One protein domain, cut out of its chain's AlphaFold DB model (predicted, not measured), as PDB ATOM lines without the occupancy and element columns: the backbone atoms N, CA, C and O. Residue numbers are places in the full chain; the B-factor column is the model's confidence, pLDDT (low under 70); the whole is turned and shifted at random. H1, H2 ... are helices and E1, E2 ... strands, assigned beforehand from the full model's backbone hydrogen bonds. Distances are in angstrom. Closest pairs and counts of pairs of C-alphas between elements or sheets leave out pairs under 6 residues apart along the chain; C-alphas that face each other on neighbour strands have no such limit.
ATOM      1  N   LEU A   2      93.500 166.064 124.715       32.62
ATOM      2  CA  LEU A   2      94.816 165.966 125.396       32.62
ATOM      3  C   LEU A   2      94.947 164.756 126.342       32.62
ATOM      4  O   LEU A   2      95.977 164.090 126.349       32.62
ATOM      5  N   ILE A   3      93.888 164.451 127.097       38.94
ATOM      6  CA  ILE A   3      93.833 163.282 127.989       38.94
ATOM      7  C   ILE A   3      93.891 161.978 127.177       38.94
ATOM      8  O   ILE A   3      94.715 161.120 127.469       38.94
ATOM      9  N   GLU A   4      93.102 161.873 126.103       38.12
ATOM     10  CA  GLU A   4      93.074 160.697 125.216       38.12
ATOM     11  C   GLU A   4      94.409 160.469 124.497       38.12
ATOM     12  O   GLU A   4      94.787 159.330 124.257       38.12
ATOM     13  N   THR A   5      95.160 161.527 124.167       40.38
ATOM     14  CA  THR A   5      96.480 161.355 123.531       40.38
ATOM     15  C   THR A   5      97.515 160.795 124.502       40.38
ATOM     16  O   THR A   5      98.351 160.004 124.078       40.38
ATOM     17  N   ASN A   6      97.438 161.120 125.797       41.78
ATOM     18  CA  ASN A   6      98.340 160.537 126.792       41.78
ATOM     19  C   ASN A   6      97.869 159.196 127.359       41.78
ATOM     20  O   ASN A   6      98.732 158.370 127.643       41.78
ATOM     21  N   SER A   7      96.564 158.908 127.436       42.50
ATOM     22  CA  SER A   7      96.131 157.517 127.629       42.50
ATOM     23  C   SER A   7      96.564 156.666 126.433       42.50
ATOM     24  O   SER A   7      97.111 155.588 126.632       42.50
ATOM     25  N   PHE A   8      96.467 157.173 125.197       38.50
ATOM     26  CA  PHE A   8      96.974 156.476 124.012       38.50
ATOM     27  C   PHE A   8      98.499 156.271 124.042       38.50
ATOM     28  O   PHE A   8      98.958 155.175 123.733       38.50
ATOM     29  N   VAL A   9      99.307 157.258 124.453       43.50
ATOM     30  CA  VAL A   9     100.772 157.084 124.610       43.50
ATOM     31  C   VAL A   9     101.114 156.116 125.752       43.50
ATOM     32  O   VAL A   9     102.068 155.349 125.632       43.50
ATOM     33  N   PHE A  10     100.330 156.089 126.830       50.50
ATOM     34  CA  PHE A  10     100.493 155.142 127.935       50.50
ATOM     35  C   PHE A  10     100.132 153.704 127.512       50.50
ATOM     36  O   PHE A  10     100.924 152.787 127.720       50.50
ATOM     37  N   HIS A  11      99.002 153.516 126.822       39.53
ATOM     38  CA  HIS A  11      98.543 152.226 126.293       39.53
ATOM     39  C   HIS A  11      99.446 151.669 125.179       39.53
ATOM     40  O   HIS A  11      99.898 150.525 125.255       39.53
ATOM     41  N   SER A  12      99.749 152.473 124.151       40.44
ATOM     42  CA  SER A  12     100.506 152.039 122.959       40.44
ATOM     43  C   SER A  12     101.948 151.614 123.261       40.44
ATOM     44  O   SER A  12     102.518 150.817 122.520       40.44
ATOM     45  N   ASN A  13     102.512 152.059 124.386       45.69
ATOM     46  CA  ASN A  13     103.808 151.606 124.895       45.69
ATOM     47  C   ASN A  13     103.728 150.308 125.733       45.69
ATOM     48  O   ASN A  13     104.602 150.085 126.568       45.69
ATOM     49  N   THR A  14     102.737 149.439 125.485       50.00
ATOM     50  CA  THR A  14     102.473 148.134 126.141       50.00
ATOM     51  C   THR A  14     101.780 148.189 127.513       50.00
ATOM     52  O   THR A  14     102.205 147.513 128.452       50.00
ATOM     53  N   VAL A  15     100.703 148.968 127.650       49.28
ATOM     54  CA  VAL A  15      99.788 148.865 128.803       49.28
ATOM     55  C   VAL A  15      98.388 148.483 128.322       49.28
ATOM     56  O   VAL A  15      97.648 149.315 127.805       49.28
ATOM     57  N   GLU A  16      98.019 147.216 128.496       51.06
ATOM     58  CA  GLU A  16      96.722 146.679 128.050       51.06
ATOM     59  C   GLU A  16      95.579 147.043 129.011       51.06
ATOM     60  O   GLU A  16      94.473 147.344 128.571       51.06
ATOM     61  N   ALA A  17      95.858 147.081 130.318       59.12
ATOM     62  CA  ALA A  17      94.896 147.409 131.367       59.12
ATOM     63  C   ALA A  17      95.492 148.384 132.394       59.12
ATOM     64  O   ALA A  17      96.680 148.325 132.724       59.12
ATOM     65  N   VAL A  18      94.646 149.276 132.915       69.06
ATOM     66  CA  VAL A  18      95.029 150.339 133.856       69.06
ATOM     67  C   VAL A  18      94.067 150.348 135.037       69.06
ATOM     68  O   VAL A  18      92.853 150.329 134.846       69.06
ATOM     69  N   THR A  19      94.602 150.426 136.249       75.31
ATOM     70  CA  THR A  19      93.836 150.636 137.482       75.31
ATOM     71  C   THR A  19      93.998 152.069 137.959       75.31
ATOM     72  O   THR A  19      95.103 152.611 137.936       75.31
ATOM     73  N   LYS A  20      92.916 152.692 138.438       79.56
ATOM     74  CA  LYS A  20      93.046 153.906 139.252       79.56
ATOM     75  C   LYS A  20      93.762 153.524 140.548       79.56
ATOM     76  O   LYS A  20      93.412 152.519 141.162       79.56
ATOM     77  N   SER A  21      94.780 154.289 140.914       75.62
ATOM     78  CA  SER A  21      95.606 154.052 142.092       75.62
ATOM     79  C   SER A  21      95.458 155.221 143.053       75.62
ATOM     80  O   SER A  21      95.660 156.368 142.659       75.62
ATOM     81  N   ASP A  22      95.162 154.934 144.318       78.31
ATOM     82  CA  ASP A  22      95.126 155.940 145.384       78.31
ATOM     83  C   ASP A  22      96.508 156.164 146.034       78.31
ATOM     84  O   ASP A  22      96.638 157.030 146.904       78.31
ATOM     85  N   GLU A  23      97.557 155.455 145.577       71.25
ATOM     86  CA  GLU A  23      98.954 155.589 146.041       71.25
ATOM     87  C   GLU A  23      99.414 157.060 146.083       71.25
ATOM     88  O   GLU A  23     100.079 157.481 147.028       71.25
ATOM     89  N   PHE A  24      99.022 157.869 145.091       76.56
ATOM     90  CA  PHE A  24      99.444 159.270 144.942       76.56
ATOM     91  C   PHE A  24      98.333 160.292 145.229       76.56
ATOM     92  O   PHE A  24      98.459 161.467 144.878       76.56
ATOM     93  N   SER A  25      97.265 159.873 145.913       72.25
ATOM     94  CA  SER A  25      96.115 160.714 146.294       72.25
ATOM     95  C   SER A  25      96.499 162.025 147.006       72.25
ATOM     96  O   SER A  25      95.866 163.063 146.800       72.25
ATOM     97  N   SER A  26      97.594 162.025 147.774       75.81
ATOM     98  CA  SER A  26      98.149 163.210 148.448       75.81
ATOM     99  C   SER A  26      98.622 164.324 147.501       75.81
ATOM    100  O   SER A  26      98.690 165.484 147.910       75.81
ATOM    101  N   LEU A  27      98.918 164.010 146.235       76.44
ATOM    102  CA  LEU A  27      99.467 164.953 145.251       76.44
ATOM    103  C   LEU A  27      98.385 165.800 144.551       76.44
ATOM    104  O   LEU A  27      98.714 166.709 143.786       76.44
ATOM    105  N   LYS A  28      97.094 165.530 144.807       83.19
ATOM    106  CA  LYS A  28      95.932 166.127 144.109       83.19
ATOM    107  C   LYS A  28      95.891 165.846 142.596       83.19
ATOM    108  O   LYS A  28      95.291 166.613 141.844       83.19
ATOM    109  N   PHE A  29      96.526 164.764 142.150       83.56
ATOM    110  CA  PHE A  29      96.347 164.200 140.811       83.56
ATOM    111  C   PHE A  29      95.470 162.953 140.909       83.56
ATOM    112  O   PHE A  29      95.505 162.246 141.914       83.56
ATOM    113  N   GLU A  30      94.738 162.641 139.846       82.62
ATOM    114  CA  GLU A  30      94.251 161.283 139.647       82.62
ATOM    115  C   GLU A  30      95.407 160.420 139.143       82.62
ATOM    116  O   GLU A  30      95.905 160.628 138.033       82.62
ATOM    117  N   SER A  31      95.855 159.477 139.968       83.94
ATOM    118  CA  SER A  31      96.881 158.500 139.611       83.94
ATOM    119  C   SER A  31      96.284 157.224 139.027       83.94
ATOM    120  O   SER A  31      95.264 156.711 139.484       83.94
ATOM    121  N   TYR A  32      96.970 156.690 138.025       80.56
ATOM    122  CA  TYR A  32      96.612 155.486 137.294       80.56
ATOM    123  C   TYR A  32      97.869 154.626 137.116       80.56
ATOM    124  O   TYR A  32      98.888 155.112 136.620       80.56
ATOM    125  N   SER A  33      97.815 153.363 137.532       75.88
ATOM    126  CA  SER A  33      98.912 152.394 137.443       75.88
ATOM    127  C   SER A  33      98.616 151.331 136.385       75.88
ATOM    128  O   SER A  33      97.473 150.909 136.198       75.88
ATOM    129  N   SER A  34      99.649 150.888 135.667       71.62
ATOM    130  CA  SER A  34      99.534 149.756 134.742       71.62
ATOM    131  C   SER A  34      99.320 148.462 135.534       71.62
ATOM    132  O   SER A  34     100.167 148.099 136.348       71.62
ATOM    133  N   VAL A  35      98.243 147.721 135.255       65.25
ATOM    134  CA  VAL A  35      97.944 146.440 135.940       65.25
ATOM    135  C   VAL A  35      99.093 145.442 135.769       65.25
ATOM    136  O   VAL A  35      99.432 144.705 136.689       65.25
ATOM    137  N   ASN A  36      99.751 145.481 134.610       58.94
ATOM    138  CA  ASN A  36     100.854 144.590 134.258       58.94
ATOM    139  C   ASN A  36     102.228 145.094 134.768       58.94
ATOM    140  O   ASN A  36     103.232 144.436 134.513       58.94
ATOM    141  N   SER A  37     102.312 146.277 135.404       65.75
ATOM    142  CA  SER A  37     103.566 146.849 135.939       65.75
ATOM    143  C   SER A  37     103.317 148.099 136.806       65.75
ATOM    144  O   SER A  37     102.930 149.155 136.301       65.75
ATOM    145  N   SER A  38     103.657 148.014 138.096       66.25
ATOM    146  CA  SER A  38     103.685 149.126 139.070       66.25
ATOM    147  C   SER A  38     104.662 150.260 138.726       66.25
ATOM    148  O   SER A  38     104.620 151.339 139.327       66.25
ATOM    149  N   ASP A  39     105.546 150.006 137.763       73.50
ATOM    150  CA  ASP A  39     106.694 150.830 137.374       73.50
ATOM    151  C   ASP A  39     106.309 151.892 136.333       73.50
ATOM    152  O   ASP A  39     107.157 152.634 135.826       73.50
ATOM    153  N   ARG A  40     105.013 151.959 136.008       75.94
ATOM    154  CA  ARG A  40     104.385 152.908 135.091       75.94
ATOM    155  C   ARG A  40     103.178 153.550 135.756       75.94
ATOM    156  O   ARG A  40     102.168 152.887 135.997       75.94
ATOM    157  N   VAL A  41     103.290 154.848 136.018       79.88
ATOM    158  CA  VAL A  41     102.249 155.654 136.664       79.88
ATOM    159  C   VAL A  41     101.937 156.868 135.801       79.88
ATOM    160  O   VAL A  41     102.824 157.654 135.466       79.88
ATOM    161  N   LEU A  42     100.663 157.031 135.464       82.50
ATOM    162  CA  LEU A  42     100.107 158.204 134.805       82.50
ATOM    163  C   LEU A  42      99.363 159.040 135.852       82.50
ATOM    164  O   LEU A  42      98.498 158.528 136.555       82.50
ATOM    165  N   MET A  43      99.695 160.322 135.964       83.69
ATOM    166  CA  MET A  43      99.056 161.277 136.868       83.69
ATOM    167  C   MET A  43      98.386 162.381 136.052       83.69
ATOM    168  O   MET A  43      99.030 163.026 135.220       83.69
ATOM    169  N   ILE A  44      97.095 162.610 136.290       82.81
ATOM    170  CA  ILE A  44      96.267 163.556 135.533       82.81
ATOM    171  C   ILE A  44      95.657 164.585 136.487       82.81
ATOM    172  O   ILE A  44      95.078 164.232 137.512       82.81
ATOM    173  N   ARG A  45      95.766 165.873 136.148       81.88
ATOM    174  CA  ARG A  45      95.074 166.969 136.838       81.88
ATOM    175  C   ARG A  45      94.697 168.047 135.827       81.88
ATOM    176  O   ARG A  45      95.558 168.766 135.322       81.88
ATOM    177  N   GLU A  46      93.405 168.150 135.524       79.56
ATOM    178  CA  GLU A  46      92.854 169.040 134.490       79.56
ATOM    179  C   GLU A  46      93.507 168.826 133.106       79.56
ATOM    180  O   GLU A  46      93.273 167.814 132.451       79.56
ATOM    181  N   LYS A  47      94.323 169.785 132.644       72.44
ATOM    182  CA  LYS A  47      95.091 169.732 131.386       72.44
ATOM    183  C   LYS A  47      96.550 169.310 131.597       72.44
ATOM    184  O   LYS A  47      97.272 169.132 130.618       72.44
ATOM    185  N   SER A  48      96.987 169.189 132.850       77.38
ATOM    186  CA  SER A  48      98.338 168.779 133.214       77.38
ATOM    187  C   SER A  48      98.419 167.268 133.369       77.38
ATOM    188  O   SER A  48      97.641 166.664 134.108       77.38
ATOM    189  N   ILE A  49      99.372 166.663 132.664       79.56
ATOM    190  CA  ILE A  49      99.570 165.216 132.628       79.56
ATOM    191  C   ILE A  49     101.054 164.917 132.827       79.56
ATOM    192  O   ILE A  49     101.906 165.513 132.166       79.56
ATOM    193  N   ILE A  50     101.340 163.981 133.727       82.69
ATOM    194  CA  ILE A  50     102.676 163.467 134.023       82.69
ATOM    195  C   ILE A  50     102.632 161.952 133.827       82.69
ATOM    196  O   ILE A  50     101.778 161.288 134.403       82.69
ATOM    197  N   SER A  51     103.540 161.394 133.035       82.38
ATOM    198  CA  SER A  51     103.735 159.948 132.916       82.38
ATOM    199  C   SER A  51     105.132 159.603 133.399       82.38
ATOM    200  O   SER A  51     106.118 160.064 132.823       82.38
ATOM    201  N   ILE A  52     105.216 158.777 134.435       82.56
ATOM    202  CA  ILE A  52     106.464 158.259 134.992       82.56
ATOM    203  C   ILE A  52     106.616 156.802 134.556       82.56
ATOM    204  O   ILE A  52     105.700 156.000 134.735       82.56
ATOM    205  N   HIS A  53     107.776 156.460 133.999       82.44
ATOM    206  CA  HIS A  53     108.179 155.084 133.728       82.44
ATOM    207  C   HIS A  53     109.583 154.841 134.288       82.44
ATOM    208  O   HIS A  53     110.565 155.417 133.818       82.44
ATOM    209  N   LEU A  54     109.680 153.967 135.286       74.56
ATOM    210  CA  LEU A  54     110.946 153.479 135.817       74.56
ATOM    211  C   LEU A  54     111.616 152.522 134.817       74.56
ATOM    212  O   LEU A  54     110.983 151.603 134.298       74.56
ATOM    213  N   GLY A  55     112.903 152.742 134.554       68.38
ATOM    214  CA  GLY A  55     113.790 151.839 133.828       68.38
ATOM    215  C   GLY A  55     115.020 151.474 134.667       68.38
ATOM    216  O   GLY A  55     115.295 152.091 135.691       68.38
ATOM    217  N   ILE A  56     115.782 150.481 134.196       63.72
ATOM    218  CA  ILE A  56     116.816 149.738 134.954       63.72
ATOM    219  C   ILE A  56     117.810 150.621 135.741       63.72
ATOM    220  O   ILE A  56     118.252 150.220 136.810       63.72
ATOM    221  N   ALA A  57     118.177 151.798 135.223       67.25
ATOM    222  CA  ALA A  57     119.130 152.716 135.863       67.25
ATOM    223  C   ALA A  57     118.681 154.192 135.831       67.25
ATOM    224  O   ALA A  57     119.468 155.096 136.116       67.25
ATOM    225  N   CYS A  58     117.438 154.462 135.427       76.75
ATOM    226  CA  CYS A  58     116.923 155.821 135.271       76.75
ATOM    227  C   CYS A  58     115.395 155.848 135.169       76.75
ATOM    228  O   CYS A  58     114.763 154.920 134.667       76.75
ATOM    229  N   MET A  59     114.803 156.955 135.602       81.44
ATOM    230  CA  MET A  59     113.381 157.234 135.488       81.44
ATOM    231  C   MET A  59     113.108 158.127 134.277       81.44
ATOM    232  O   MET A  59     113.707 159.189 134.123       81.44
ATOM    233  N   CYS A  60     112.190 157.700 133.418       82.12
ATOM    234  CA  CYS A  60     111.664 158.488 132.314       82.12
ATOM    235  C   CYS A  60     110.438 159.268 132.803       82.12
ATOM    236  O   CYS A  60     109.452 158.658 133.226       82.12
ATOM    237  N   VAL A  61     110.486 160.600 132.754       82.38
ATOM    238  CA  VAL A  61     109.376 161.475 133.158       82.38
ATOM    239  C   VAL A  61     108.914 162.269 131.945       82.38
ATOM    240  O   VAL A  61     109.654 163.079 131.392       82.38
ATOM    241  N   THR A  62     107.684 162.016 131.505       82.81
ATOM    242  CA  THR A  62     107.037 162.712 130.386       82.81
ATOM    243  C   THR A  62     105.969 163.665 130.901       82.81
ATOM    244  O   THR A  62     105.158 163.298 131.746       82.81
ATOM    245  N   LEU A  63     105.978 164.895 130.400       81.69
ATOM    246  CA  LEU A  63     105.264 166.045 130.944       81.69
ATOM    247  C   LEU A  63     104.489 166.759 129.836       81.69
ATOM    248  O   LEU A  63     104.999 166.946 128.730       81.69
ATOM    249  N   SER A  64     103.267 167.197 130.131       81.69
ATOM    250  CA  SER A  64     102.497 168.052 129.227       81.69
ATOM    251  C   SER A  64     103.095 169.454 129.092       81.69
ATOM    252  O   SER A  64     103.626 170.037 130.037       81.69
ATOM    253  N   GLU A  65     102.934 170.033 127.907       79.25
ATOM    254  CA  GLU A  65     103.320 171.404 127.549       79.25
ATOM    255  C   GLU A  65     102.787 172.473 128.527       79.25
ATOM    256  O   GLU A  65     103.452 173.479 128.763       79.25
ATOM    257  N   SER A  66     101.665 172.211 129.209       79.25
ATOM    258  CA  SER A  66     101.129 173.043 130.301       79.25
ATOM    259  C   SER A  66     102.065 173.214 131.511       79.25
ATOM    260  O   SER A  66     101.884 174.151 132.289       79.25
ATOM    261  N   PHE A  67     103.052 172.336 131.711       79.81
ATOM    262  CA  PHE A  67     104.112 172.550 132.701       79.81
ATOM    263  C   PHE A  67     105.191 173.491 132.165       79.81
ATOM    264  O   PHE A  67     105.530 174.459 132.842       79.81
ATOM    265  N   ALA A  68     105.672 173.256 130.939       79.19
ATOM    266  CA  ALA A  68     106.693 174.093 130.313       79.19
ATOM    267  C   ALA A  68     106.217 175.546 130.146       79.19
ATOM    268  O   ALA A  68     106.955 176.458 130.500       79.19
ATOM    269  N   ILE A  69     104.976 175.769 129.693       82.94
ATOM    270  CA  ILE A  69     104.407 177.119 129.549       82.94
ATOM    271  C   ILE A  69     104.363 177.845 130.900       82.94
ATOM    272  O   ILE A  69     104.885 178.950 130.999       82.94
ATOM    273  N   ARG A  70     103.825 177.223 131.964       83.50
ATOM    274  CA  ARG A  70     103.765 177.851 133.301       83.50
ATOM    275  C   ARG A  70     105.159 178.195 133.840       83.50
ATOM    276  O   ARG A  70     105.364 179.301 134.332       83.50
ATOM    277  N   ALA A  71     106.117 177.277 133.708       83.31
ATOM    278  CA  ALA A  71     107.489 177.485 134.167       83.31
ATOM    279  C   ALA A  71     108.238 178.557 133.347       83.31
ATOM    280  O   ALA A  71     109.030 179.311 133.913       83.31
ATOM    281  N   LEU A  72     107.967 178.673 132.041       83.56
ATOM    282  CA  LEU A  72     108.514 179.728 131.178       83.56
ATOM    283  C   LEU A  72     107.864 181.094 131.440       83.56
ATOM    284  O   LEU A  72     108.580 182.087 131.522       83.56
ATOM    285  N   GLU A  73     106.547 181.161 131.653       84.12
ATOM    286  CA  GLU A  73     105.869 182.395 132.079       84.12
ATOM    287  C   GLU A  73     106.406 182.913 133.419       84.12
ATOM    288  O   GLU A  73     106.531 184.122 133.614       84.12
ATOM    289  N   GLN A  74     106.728 182.015 134.352       83.19
ATOM    290  CA  GLN A  74     107.342 182.367 135.632       83.19
ATOM    291  C   GLN A  74     108.799 182.814 135.444       83.19
ATOM    292  O   GLN A  74     109.199 183.841 135.997       83.19
ATOM    293  N   PHE A  75     109.563 182.140 134.580       86.00
ATOM    294  CA  PHE A  75     110.918 182.557 134.216       86.00
ATOM    295  C   PHE A  75     110.953 183.952 133.573       86.00
ATOM    296  O   PHE A  75     111.784 184.771 133.954       86.00
ATOM    297  N   ASP A  76     110.016 184.276 132.681       83.75
ATOM    298  CA  ASP A  76     109.941 185.597 132.042       83.75
ATOM    299  C   ASP A  76     109.438 186.719 132.963       83.75
ATOM    300  O   ASP A  76     109.680 187.894 132.684       83.75
ATOM    301  N   ARG A  77     108.779 186.386 134.081       88.38
ATOM    302  CA  ARG A  77     108.335 187.368 135.086       88.38
ATOM    303  C   ARG A  77     109.356 187.614 136.197       88.38
ATOM    304  O   ARG A  77     109.457 188.746 136.663       88.38
ATOM    305  N   ILE A  78     110.057 186.575 136.665       89.81
ATOM    306  CA  ILE A  78     110.922 186.641 137.863       89.81
ATOM    307  C   ILE A  78     112.303 185.975 137.709       89.81
ATOM    308  O   ILE A  78     113.044 185.889 138.683       89.81
ATOM    309  N   GLY A  79     112.670 185.490 136.520       80.56
ATOM    310  CA  GLY A  79     113.973 184.862 136.256       80.56
ATOM    311  C   GLY A  79     114.147 183.444 136.820       80.56
ATOM    312  O   GLY A  79     115.255 182.912 136.795       80.56
ATOM    313  N   ILE A  80     113.078 182.818 137.328       82.31
ATOM    314  CA  ILE A  80     113.117 181.502 137.984       82.31
ATOM    315  C   ILE A  80     112.272 180.493 137.199       82.31
ATOM    316  O   ILE A  80     111.068 180.679 137.040       82.31
ATOM    317  N   VAL A  81     112.905 179.404 136.748       83.06
ATOM    318  CA  VAL A  81     112.210 178.234 136.190       83.06
ATOM    319  C   VAL A  81     111.730 177.370 137.352       83.06
ATOM    320  O   VAL A  81     112.530 176.683 137.992       83.06
ATOM    321  N   ASP A  82     110.434 177.425 137.645       83.00
ATOM    322  CA  ASP A  82     109.834 176.637 138.721       83.00
ATOM    323  C   ASP A  82     109.529 175.209 138.260       83.00
ATOM    324  O   ASP A  82     108.827 174.976 137.273       83.00
ATOM    325  N   VAL A  83     110.091 174.251 138.990       87.62
ATOM    326  CA  VAL A  83     109.903 172.811 138.796       87.62
ATOM    327  C   VAL A  83     109.570 172.103 140.113       87.62
ATOM    328  O   VAL A  83     109.513 170.876 140.138       87.62
ATOM    329  N   ALA A  84     109.324 172.844 141.202       86.38
ATOM    330  CA  ALA A  84     109.185 172.286 142.549       86.38
ATOM    331  C   ALA A  84     107.992 171.322 142.664       86.38
ATOM    332  O   ALA A  84     108.108 170.264 143.279       86.38
ATOM    333  N   GLU A  85     106.875 171.630 141.990       85.81
ATOM    334  CA  GLU A  85     105.729 170.717 141.846       85.81
ATOM    335  C   GLU A  85     106.149 169.369 141.233       85.81
ATOM    336  O   GLU A  85     105.728 168.318 141.704       85.81
ATOM    337  N   ILE A  86     107.010 169.382 140.213       86.31
ATOM    338  CA  ILE A  86     107.431 168.173 139.492       86.31
ATOM    339  C   ILE A  86     108.455 167.388 140.320       86.31
ATOM    340  O   ILE A  86     108.324 166.172 140.455       86.31
ATOM    341  N   VAL A  87     109.427 168.075 140.931       88.25
ATOM    342  CA  VAL A  87     110.425 167.472 141.833       88.25
ATOM    343  C   VAL A  87     109.750 166.791 143.026       88.25
ATOM    344  O   VAL A  87     110.065 165.644 143.324       88.25
ATOM    345  N   PHE A  88     108.749 167.418 143.647       87.88
ATOM    346  CA  PHE A  88     107.992 166.812 144.749       87.88
ATOM    347  C   PHE A  88     107.222 165.542 144.333       87.88
ATOM    348  O   PHE A  88     107.113 164.586 145.109       87.88
ATOM    349  N   ILE A  89     106.713 165.496 143.098       86.31
ATOM    350  CA  ILE A  89     106.044 164.314 142.530       86.31
ATOM    351  C   ILE A  89     107.063 163.191 142.258       86.31
ATOM    352  O   ILE A  89     106.804 162.035 142.595       86.31
ATOM    353  N   ILE A  90     108.244 163.535 141.732       86.69
ATOM    354  CA  ILE A  90     109.394 162.632 141.540       86.69
ATOM    355  C   ILE A  90     109.863 162.036 142.872       86.69
ATOM    356  O   ILE A  90     109.984 160.819 142.990       86.69
ATOM    357  N   GLU A  91     110.073 162.869 143.892       88.12
ATOM    358  CA  GLU A  91     110.421 162.419 145.240       88.12
ATOM    359  C   GLU A  91     109.364 161.481 145.816       88.12
ATOM    360  O   GLU A  91     109.707 160.475 146.431       88.12
ATOM    361  N   SER A  92     108.081 161.796 145.629       86.75
ATOM    362  CA  SER A  92     106.978 160.993 146.159       86.75
ATOM    363  C   SER A  92     106.882 159.628 145.472       86.75
ATOM    364  O   SER A  92     106.713 158.622 146.159       86.75
ATOM    365  N   TYR A  93     107.075 159.570 144.150       85.88
ATOM    366  CA  TYR A  93     107.206 158.317 143.398       85.88
ATOM    367  C   TYR A  93     108.384 157.475 143.898       85.88
ATOM    368  O   TYR A  93     108.212 156.316 144.278       85.88
ATOM    369  N   CYS A  94     109.574 158.072 143.976       85.81
ATOM    370  CA  CYS A  94     110.773 157.371 144.420       85.81
ATOM    371  C   CYS A  94     110.673 156.898 145.876       85.81
ATOM    372  O   CYS A  94     111.026 155.758 146.164       85.81
ATOM    373  N   ARG A  95     110.110 157.710 146.779       85.06
ATOM    374  CA  ARG A  95     109.884 157.361 148.192       85.06
ATOM    375  C   ARG A  95     108.975 156.140 148.350       85.06
ATOM    376  O   ARG A  95     109.238 155.311 149.212       85.06
ATOM    377  N   GLN A  96     107.940 156.004 147.518       82.69
ATOM    378  CA  GLN A  96     107.042 154.841 147.544       82.69
ATOM    379  C   GLN A  96     107.656 153.579 146.927       82.69
ATOM    380  O   GLN A  96     107.332 152.475 147.353       82.69
ATOM    381  N   ARG A  97     108.558 153.727 145.950       80.38
ATOM    382  CA  ARG A  97     109.287 152.612 145.318       80.38
ATOM    383  C   ARG A  97     110.676 152.352 145.940       80.38
ATOM    384  O   ARG A  97     111.452 151.589 145.382       80.38
ATOM    385  N   GLN A  98     110.983 152.971 147.087       82.19
ATOM    386  CA  GLN A  98     112.263 152.882 147.818       82.19
ATOM    387  C   GLN A  98     113.519 153.255 146.988       82.19
ATOM    388  O   GLN A  98     114.622 152.781 147.253       82.19
ATOM    389  N   LEU A  99     113.366 154.133 145.992       83.06
ATOM    390  CA  LEU A  99     114.425 154.561 145.070       83.06
ATOM    391  C   LEU A  99     115.162 155.811 145.579       83.06
ATOM    392  O   LEU A  99     114.555 156.692 146.189       83.06
ATOM    393  N   ILE A 100     116.451 155.933 145.237       83.94
ATOM    394  CA  ILE A 100     117.299 157.100 145.546       83.94
ATOM    395  C   ILE A 100     117.603 157.875 144.244       83.94
ATOM    396  O   ILE A 100     118.577 157.566 143.554       83.94
ATOM    397  N   PRO A 101     116.757 158.839 143.833       81.69
ATOM    398  CA  PRO A 101     117.000 159.675 142.658       81.69
ATOM    399  C   PRO A 101     118.084 160.721 142.933       81.69
ATOM    400  O   PRO A 101     118.088 161.329 144.005       81.69
ATOM    401  N   ASN A 102     118.918 161.029 141.937       83.19
ATOM    402  CA  ASN A 102     119.774 162.211 142.004       83.19
ATOM    403  C   ASN A 102     118.917 163.461 141.737       83.19
ATOM    404  O   ASN A 102     118.761 163.912 140.599       83.19
ATOM    405  N   ILE A 103     118.298 163.985 142.800       81.38
ATOM    406  CA  ILE A 103     117.317 165.079 142.722       81.38
ATOM    407  C   ILE A 103     117.948 166.343 142.131       81.38
ATOM    408  O   ILE A 103     117.335 166.971 141.275       81.38
ATOM    409  N   ILE A 104     119.184 166.672 142.519       78.81
ATOM    410  CA  ILE A 104     119.890 167.884 142.072       78.81
ATOM    411  C   ILE A 104     120.084 167.854 140.549       78.81
ATOM    412  O   ILE A 104     119.633 168.756 139.842       78.81
ATOM    413  N   LYS A 105     120.665 166.770 140.017       78.44
ATOM    414  CA  LYS A 105     120.852 166.586 138.571       78.44
ATOM    415  C   LYS A 105     119.513 166.464 137.836       78.44
ATOM    416  O   LYS A 105     119.387 166.939 136.707       78.44
ATOM    417  N   GLY A 106     118.501 165.855 138.459       80.12
ATOM    418  CA  GLY A 106     117.135 165.790 137.932       80.12
ATOM    419  C   GLY A 106     116.486 167.170 137.786       80.12
ATOM    420  O   GLY A 106     115.881 167.454 136.753       80.12
ATOM    421  N   GLU A 107     116.662 168.048 138.774       84.50
ATOM    422  CA  GLU A 107     116.170 169.427 138.776       84.50
ATOM    423  C   GLU A 107     116.874 170.280 137.709       84.50
ATOM    424  O   GLU A 107     116.209 170.966 136.930       84.50
ATOM    425  N   GLU A 108     118.203 170.186 137.600       81.06
ATOM    426  CA  GLU A 108     118.975 170.834 136.530       81.06
ATOM    427  C   GLU A 108     118.550 170.344 135.137       81.06
ATOM    428  O   GLU A 108     118.379 171.148 134.216       81.06
ATOM    429  N   THR A 109     118.305 169.039 134.982       81.25
ATOM    430  CA  THR A 109     117.838 168.434 133.723       81.25
ATOM    431  C   THR A 109     116.424 168.900 133.361       81.25
ATOM    432  O   THR A 109     116.172 169.249 132.208       81.25
ATOM    433  N   LEU A 110     115.508 168.974 134.335       81.81
ATOM    434  CA  LEU A 110     114.158 169.524 134.158       81.81
ATOM    435  C   LEU A 110     114.197 170.991 133.717       81.81
ATOM    436  O   LEU A 110     113.556 171.350 132.728       81.81
ATOM    437  N   LYS A 111     114.970 171.834 134.415       84.25
ATOM    438  CA  LYS A 111     115.108 173.261 134.088       84.25
ATOM    439  C   LYS A 111     115.715 173.463 132.701       84.25
ATOM    440  O   LYS A 111     115.207 174.275 131.933       84.25
ATOM    441  N   SER A 112     116.739 172.684 132.352       82.00
ATOM    442  CA  SER A 112     117.381 172.727 131.031       82.00
ATOM    443  C   SER A 112     116.402 172.342 129.916       82.00
ATOM    444  O   SER A 112     116.233 173.104 128.968       82.00
ATOM    445  N   ALA A 113     115.669 171.232 130.066       79.75
ATOM    446  CA  ALA A 113     114.675 170.785 129.085       79.75
ATOM    447  C   ALA A 113     113.506 171.780 128.900       79.75
ATOM    448  O   ALA A 113     112.951 171.894 127.805       79.75
ATOM    449  N   ILE A 114     113.137 172.522 129.951       80.38
ATOM    450  CA  ILE A 114     112.142 173.604 129.878       80.38
ATOM    451  C   ILE A 114     112.721 174.854 129.195       80.38
ATOM    452  O   ILE A 114     112.018 175.503 128.428       80.38
ATOM    453  N   LEU A 115     113.998 175.187 129.398       79.88
ATOM    454  CA  LEU A 115     114.635 176.325 128.724       79.88
ATOM    455  C   LEU A 115     114.916 176.052 127.236       79.88
ATOM    456  O   LEU A 115     114.725 176.945 126.413       79.88
ATOM    457  N   GLU A 116     115.263 174.820 126.854       77.62
ATOM    458  CA  GLU A 116     115.395 174.409 125.444       77.62
ATOM    459  C   GLU A 116     114.075 174.542 124.661       77.62
ATOM    460  O   GLU A 116     114.078 174.825 123.460       77.62
ATOM    461  N   ARG A 117     112.920 174.432 125.338       72.50
ATOM    462  CA  ARG A 117     111.604 174.703 124.731       72.50
ATOM    463  C   ARG A 117     111.408 176.154 124.303       72.50
ATOM    464  O   ARG A 117     110.579 176.401 123.436       72.50
ATOM    465  N   ARG A 118     112.165 177.099 124.868       70.81
ATOM    466  CA  ARG A 118     112.110 178.517 124.488       70.81
ATOM    467  C   ARG A 118     112.795 178.793 123.146       70.81
ATOM    468  O   ARG A 118     112.396 179.711 122.436       70.81
ATOM    469  N   THR A 119     113.847 178.044 122.822       62.22
ATOM    470  CA  THR A 119     114.674 178.263 121.621       62.22
ATOM    471  C   THR A 119     114.293 177.343 120.463       62.22
ATOM    472  O   THR A 119     114.509 177.696 119.303       62.22
ATOM    473  N   GLY A 120     113.713 176.174 120.747       55.53
ATOM    474  CA  GLY A 120     113.252 175.234 119.734       55.53
ATOM    475  C   GLY A 120     111.837 175.525 119.221       55.53
ATOM    476  O   GLY A 120     110.894 175.639 119.997       55.53
ATOM    477  N   ASN A 121     111.659 175.516 117.897       46.19
ATOM    478  CA  ASN A 121     110.352 175.589 117.221       46.19
ATOM    479  C   ASN A 121     109.595 174.236 117.315       46.19
ATOM    480  O   ASN A 121     109.334 173.565 116.315       46.19
ATOM    481  N   ILE A 122     109.363 173.764 118.545       53.34
ATOM    482  CA  ILE A 122     109.015 172.373 118.873       53.34
ATOM    483  C   ILE A 122     107.492 172.212 119.001       53.34
ATOM    484  O   ILE A 122     106.918 172.428 120.060       53.34
ATOM    485  N   GLN A 123     106.844 171.724 117.941       53.06
ATOM    486  CA  GLN A 123     105.384 171.515 117.861       53.06
ATOM    487  C   GLN A 123     104.815 170.373 118.746       53.06
ATOM    488  O   GLN A 123     103.651 169.996 118.602       53.06
ATOM    489  N   SER A 124     105.616 169.754 119.621       60.66
ATOM    490  CA  SER A 124     105.194 168.561 120.374       60.66
ATOM    491  C   SER A 124     104.595 168.917 121.737       60.66
ATOM    492  O   SER A 124     105.291 169.404 122.620       60.66
ATOM    493  N   LYS A 125     103.316 168.583 121.947       69.00
ATOM    494  CA  LYS A 125     102.516 168.898 123.158       69.00
ATOM    495  C   LYS A 125     103.009 168.258 124.470       69.00
ATOM    496  O   LYS A 125     102.401 168.446 125.525       69.00
ATOM    497  N   PHE A 126     104.095 167.492 124.409       70.50
ATOM    498  CA  PHE A 126     104.708 166.781 125.526       70.50
ATOM    499  C   PHE A 126     106.233 166.871 125.422       70.50
ATOM    500  O   PHE A 126     106.769 166.913 124.312       70.50
ATOM    501  N   PHE A 127     106.928 166.884 126.556       73.06
ATOM    502  CA  PHE A 127     108.384 166.746 126.646       73.06
ATOM    503  C   PHE A 127     108.751 165.617 127.604       73.06
ATOM    504  O   PHE A 127     107.977 165.291 128.498       73.06
ATOM    505  N   THR A 128     109.930 165.029 127.423       76.12
ATOM    506  CA  THR A 128     110.402 163.898 128.227       76.12
ATOM    507  C   THR A 128     111.810 164.187 128.718       76.12
ATOM    508  O   THR A 128     112.686 164.502 127.915       76.12
ATOM    509  N   CYS A 129     112.030 164.059 130.023       77.12
ATOM    510  CA  CYS A 129     113.346 164.111 130.646       77.12
ATOM    511  C   CYS A 129     113.702 162.752 131.268       77.12
ATOM    512  O   CYS A 129     112.832 161.967 131.653       77.12
ATOM    513  N   MET A 130     115.003 162.477 131.352       77.75
ATOM    514  CA  MET A 130     115.543 161.307 132.040       77.75
ATOM    515  C   MET A 130     116.157 161.760 133.359       77.75
ATOM    516  O   MET A 130     116.935 162.710 133.375       77.75
ATOM    517  N   ILE A 131     115.827 161.070 134.446       77.81
ATOM    518  CA  ILE A 131     116.384 161.309 135.777       77.81
ATOM    519  C   ILE A 131     117.177 160.071 136.173       77.81
ATOM    520  O   ILE A 131     116.675 158.951 136.101       77.81
ATOM    521  N   GLU A 132     118.437 160.263 136.539       77.44
ATOM    522  CA  GLU A 132     119.322 159.183 136.974       77.44
ATOM    523  C   GLU A 132     119.128 158.899 138.470       77.44
ATOM    524  O   GLU A 132     118.801 159.797 139.252       77.44
ATOM    525  N   PHE A 133     119.332 157.645 138.870       76.81
ATOM    526  CA  PHE A 133     119.443 157.280 140.282       76.81
ATOM    527  C   PHE A 133     120.884 157.447 140.755       76.81
ATOM    528  O   PHE A 133     121.822 157.265 139.977       76.81
TER     529      PHE A 133
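What this domain is: This is residues 2 to 133 of the 472 residues of a protein of Rotaria sordida (UniProt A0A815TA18). A twisted sheet of six strands makes the middle of the domain, with H1 over one face and H3 and H4 over the other. H2 runs on from the end of E5 beyond the sheet, grazing it with residues 65 to 68, and its last residue, Ile 78, lies at one end of the longest distance in the domain. The printed part has 132 residues, with four named helices and six named strands in the order H1 E1 E2 E3 E4 E5 H2 H3 H4 E6, in the mixed class. The sheet's order is E1 - E2 - E3 - E4 - E5 - E6, all antiparallel. The whole is compact, with a radius of gyration of the C-alphas of 14.4 A and spans of 41 by 32 by 26 A.

Where its parts are: H1, residues 2 to 12, begins at C-alpha 2 (94.816, 165.966, 125.396). E1 is residues 18 to 21, E2 residues 30 to 34, and E3 residues 37 to 45, 21.9 A long, which bends by 54 degrees at residue 40. E4, residues 48 to 55, is 22.9 A long, and E5 is residues 58 to 64. H2, residues 65 to 78, measures 19.9 A and ends at C-alpha 78 (110.922, 186.641, 137.863). H3 is residues 84 to 96, and H4, residues 103 to 119, is 25.0 A long. E6, residues 126 to 132, ends at C-alpha 132 (119.322, 159.183, 136.974).

How they stand to each other: E1 to E5 form a meander, each strand the antiparallel neighbour of the one before. Within hydrogen-bond range are N 19 and O 33 of the hairpin E1 and E2, 2.9 A; N 32 and O 42 of E2 and E3, 2.8 A; N 43 and O 50 of E3 and E4, 2.8 A; N 53 and O 60 of E4 and E5, 2.9 A; and N 61 and O 129 of E5 and E6, 2.9 A. H1 is on the sheet over E3 and E4, at a height of 9.1 A, and runs along the strands; its closest C-alphas to E3 are those of Phe 10 and Leu 42, 7.5 A. On the opposite face, H3 lies over E4 and E5 at a height of 9.7 A, slantwise to the strands. H4, on the same face as H3, lies over E6 and only just runs along it, at 27 degrees on the local plane. H3 and H4, a helical hairpin, touch at a steep tilt of 40 degrees, opposite ways, with the C-alphas of Val 87 and Glu 107 closest at 6.8 A. H2 touches H4 with residues 68 to 72 alone, about perpendicular at 88 degrees; the C-alphas of Ala 68 and Ile 114 are closest, 5.5 A. Every O i to N i+4 pair is within hydrogen-bond range in H1 and H3, against 9 of 10 in H2 and 10 of 13 in H4.

The domain as a whole: The two C-alphas farthest apart are those of Glu 16 and Ile 78, 43.5 A. The printed part has no cut, and no link is long. The mean pLDDT of the printed part is 74.2, with residues 2 to 18, 35 to 38, 55 to 57 and 119 to 125 under 70.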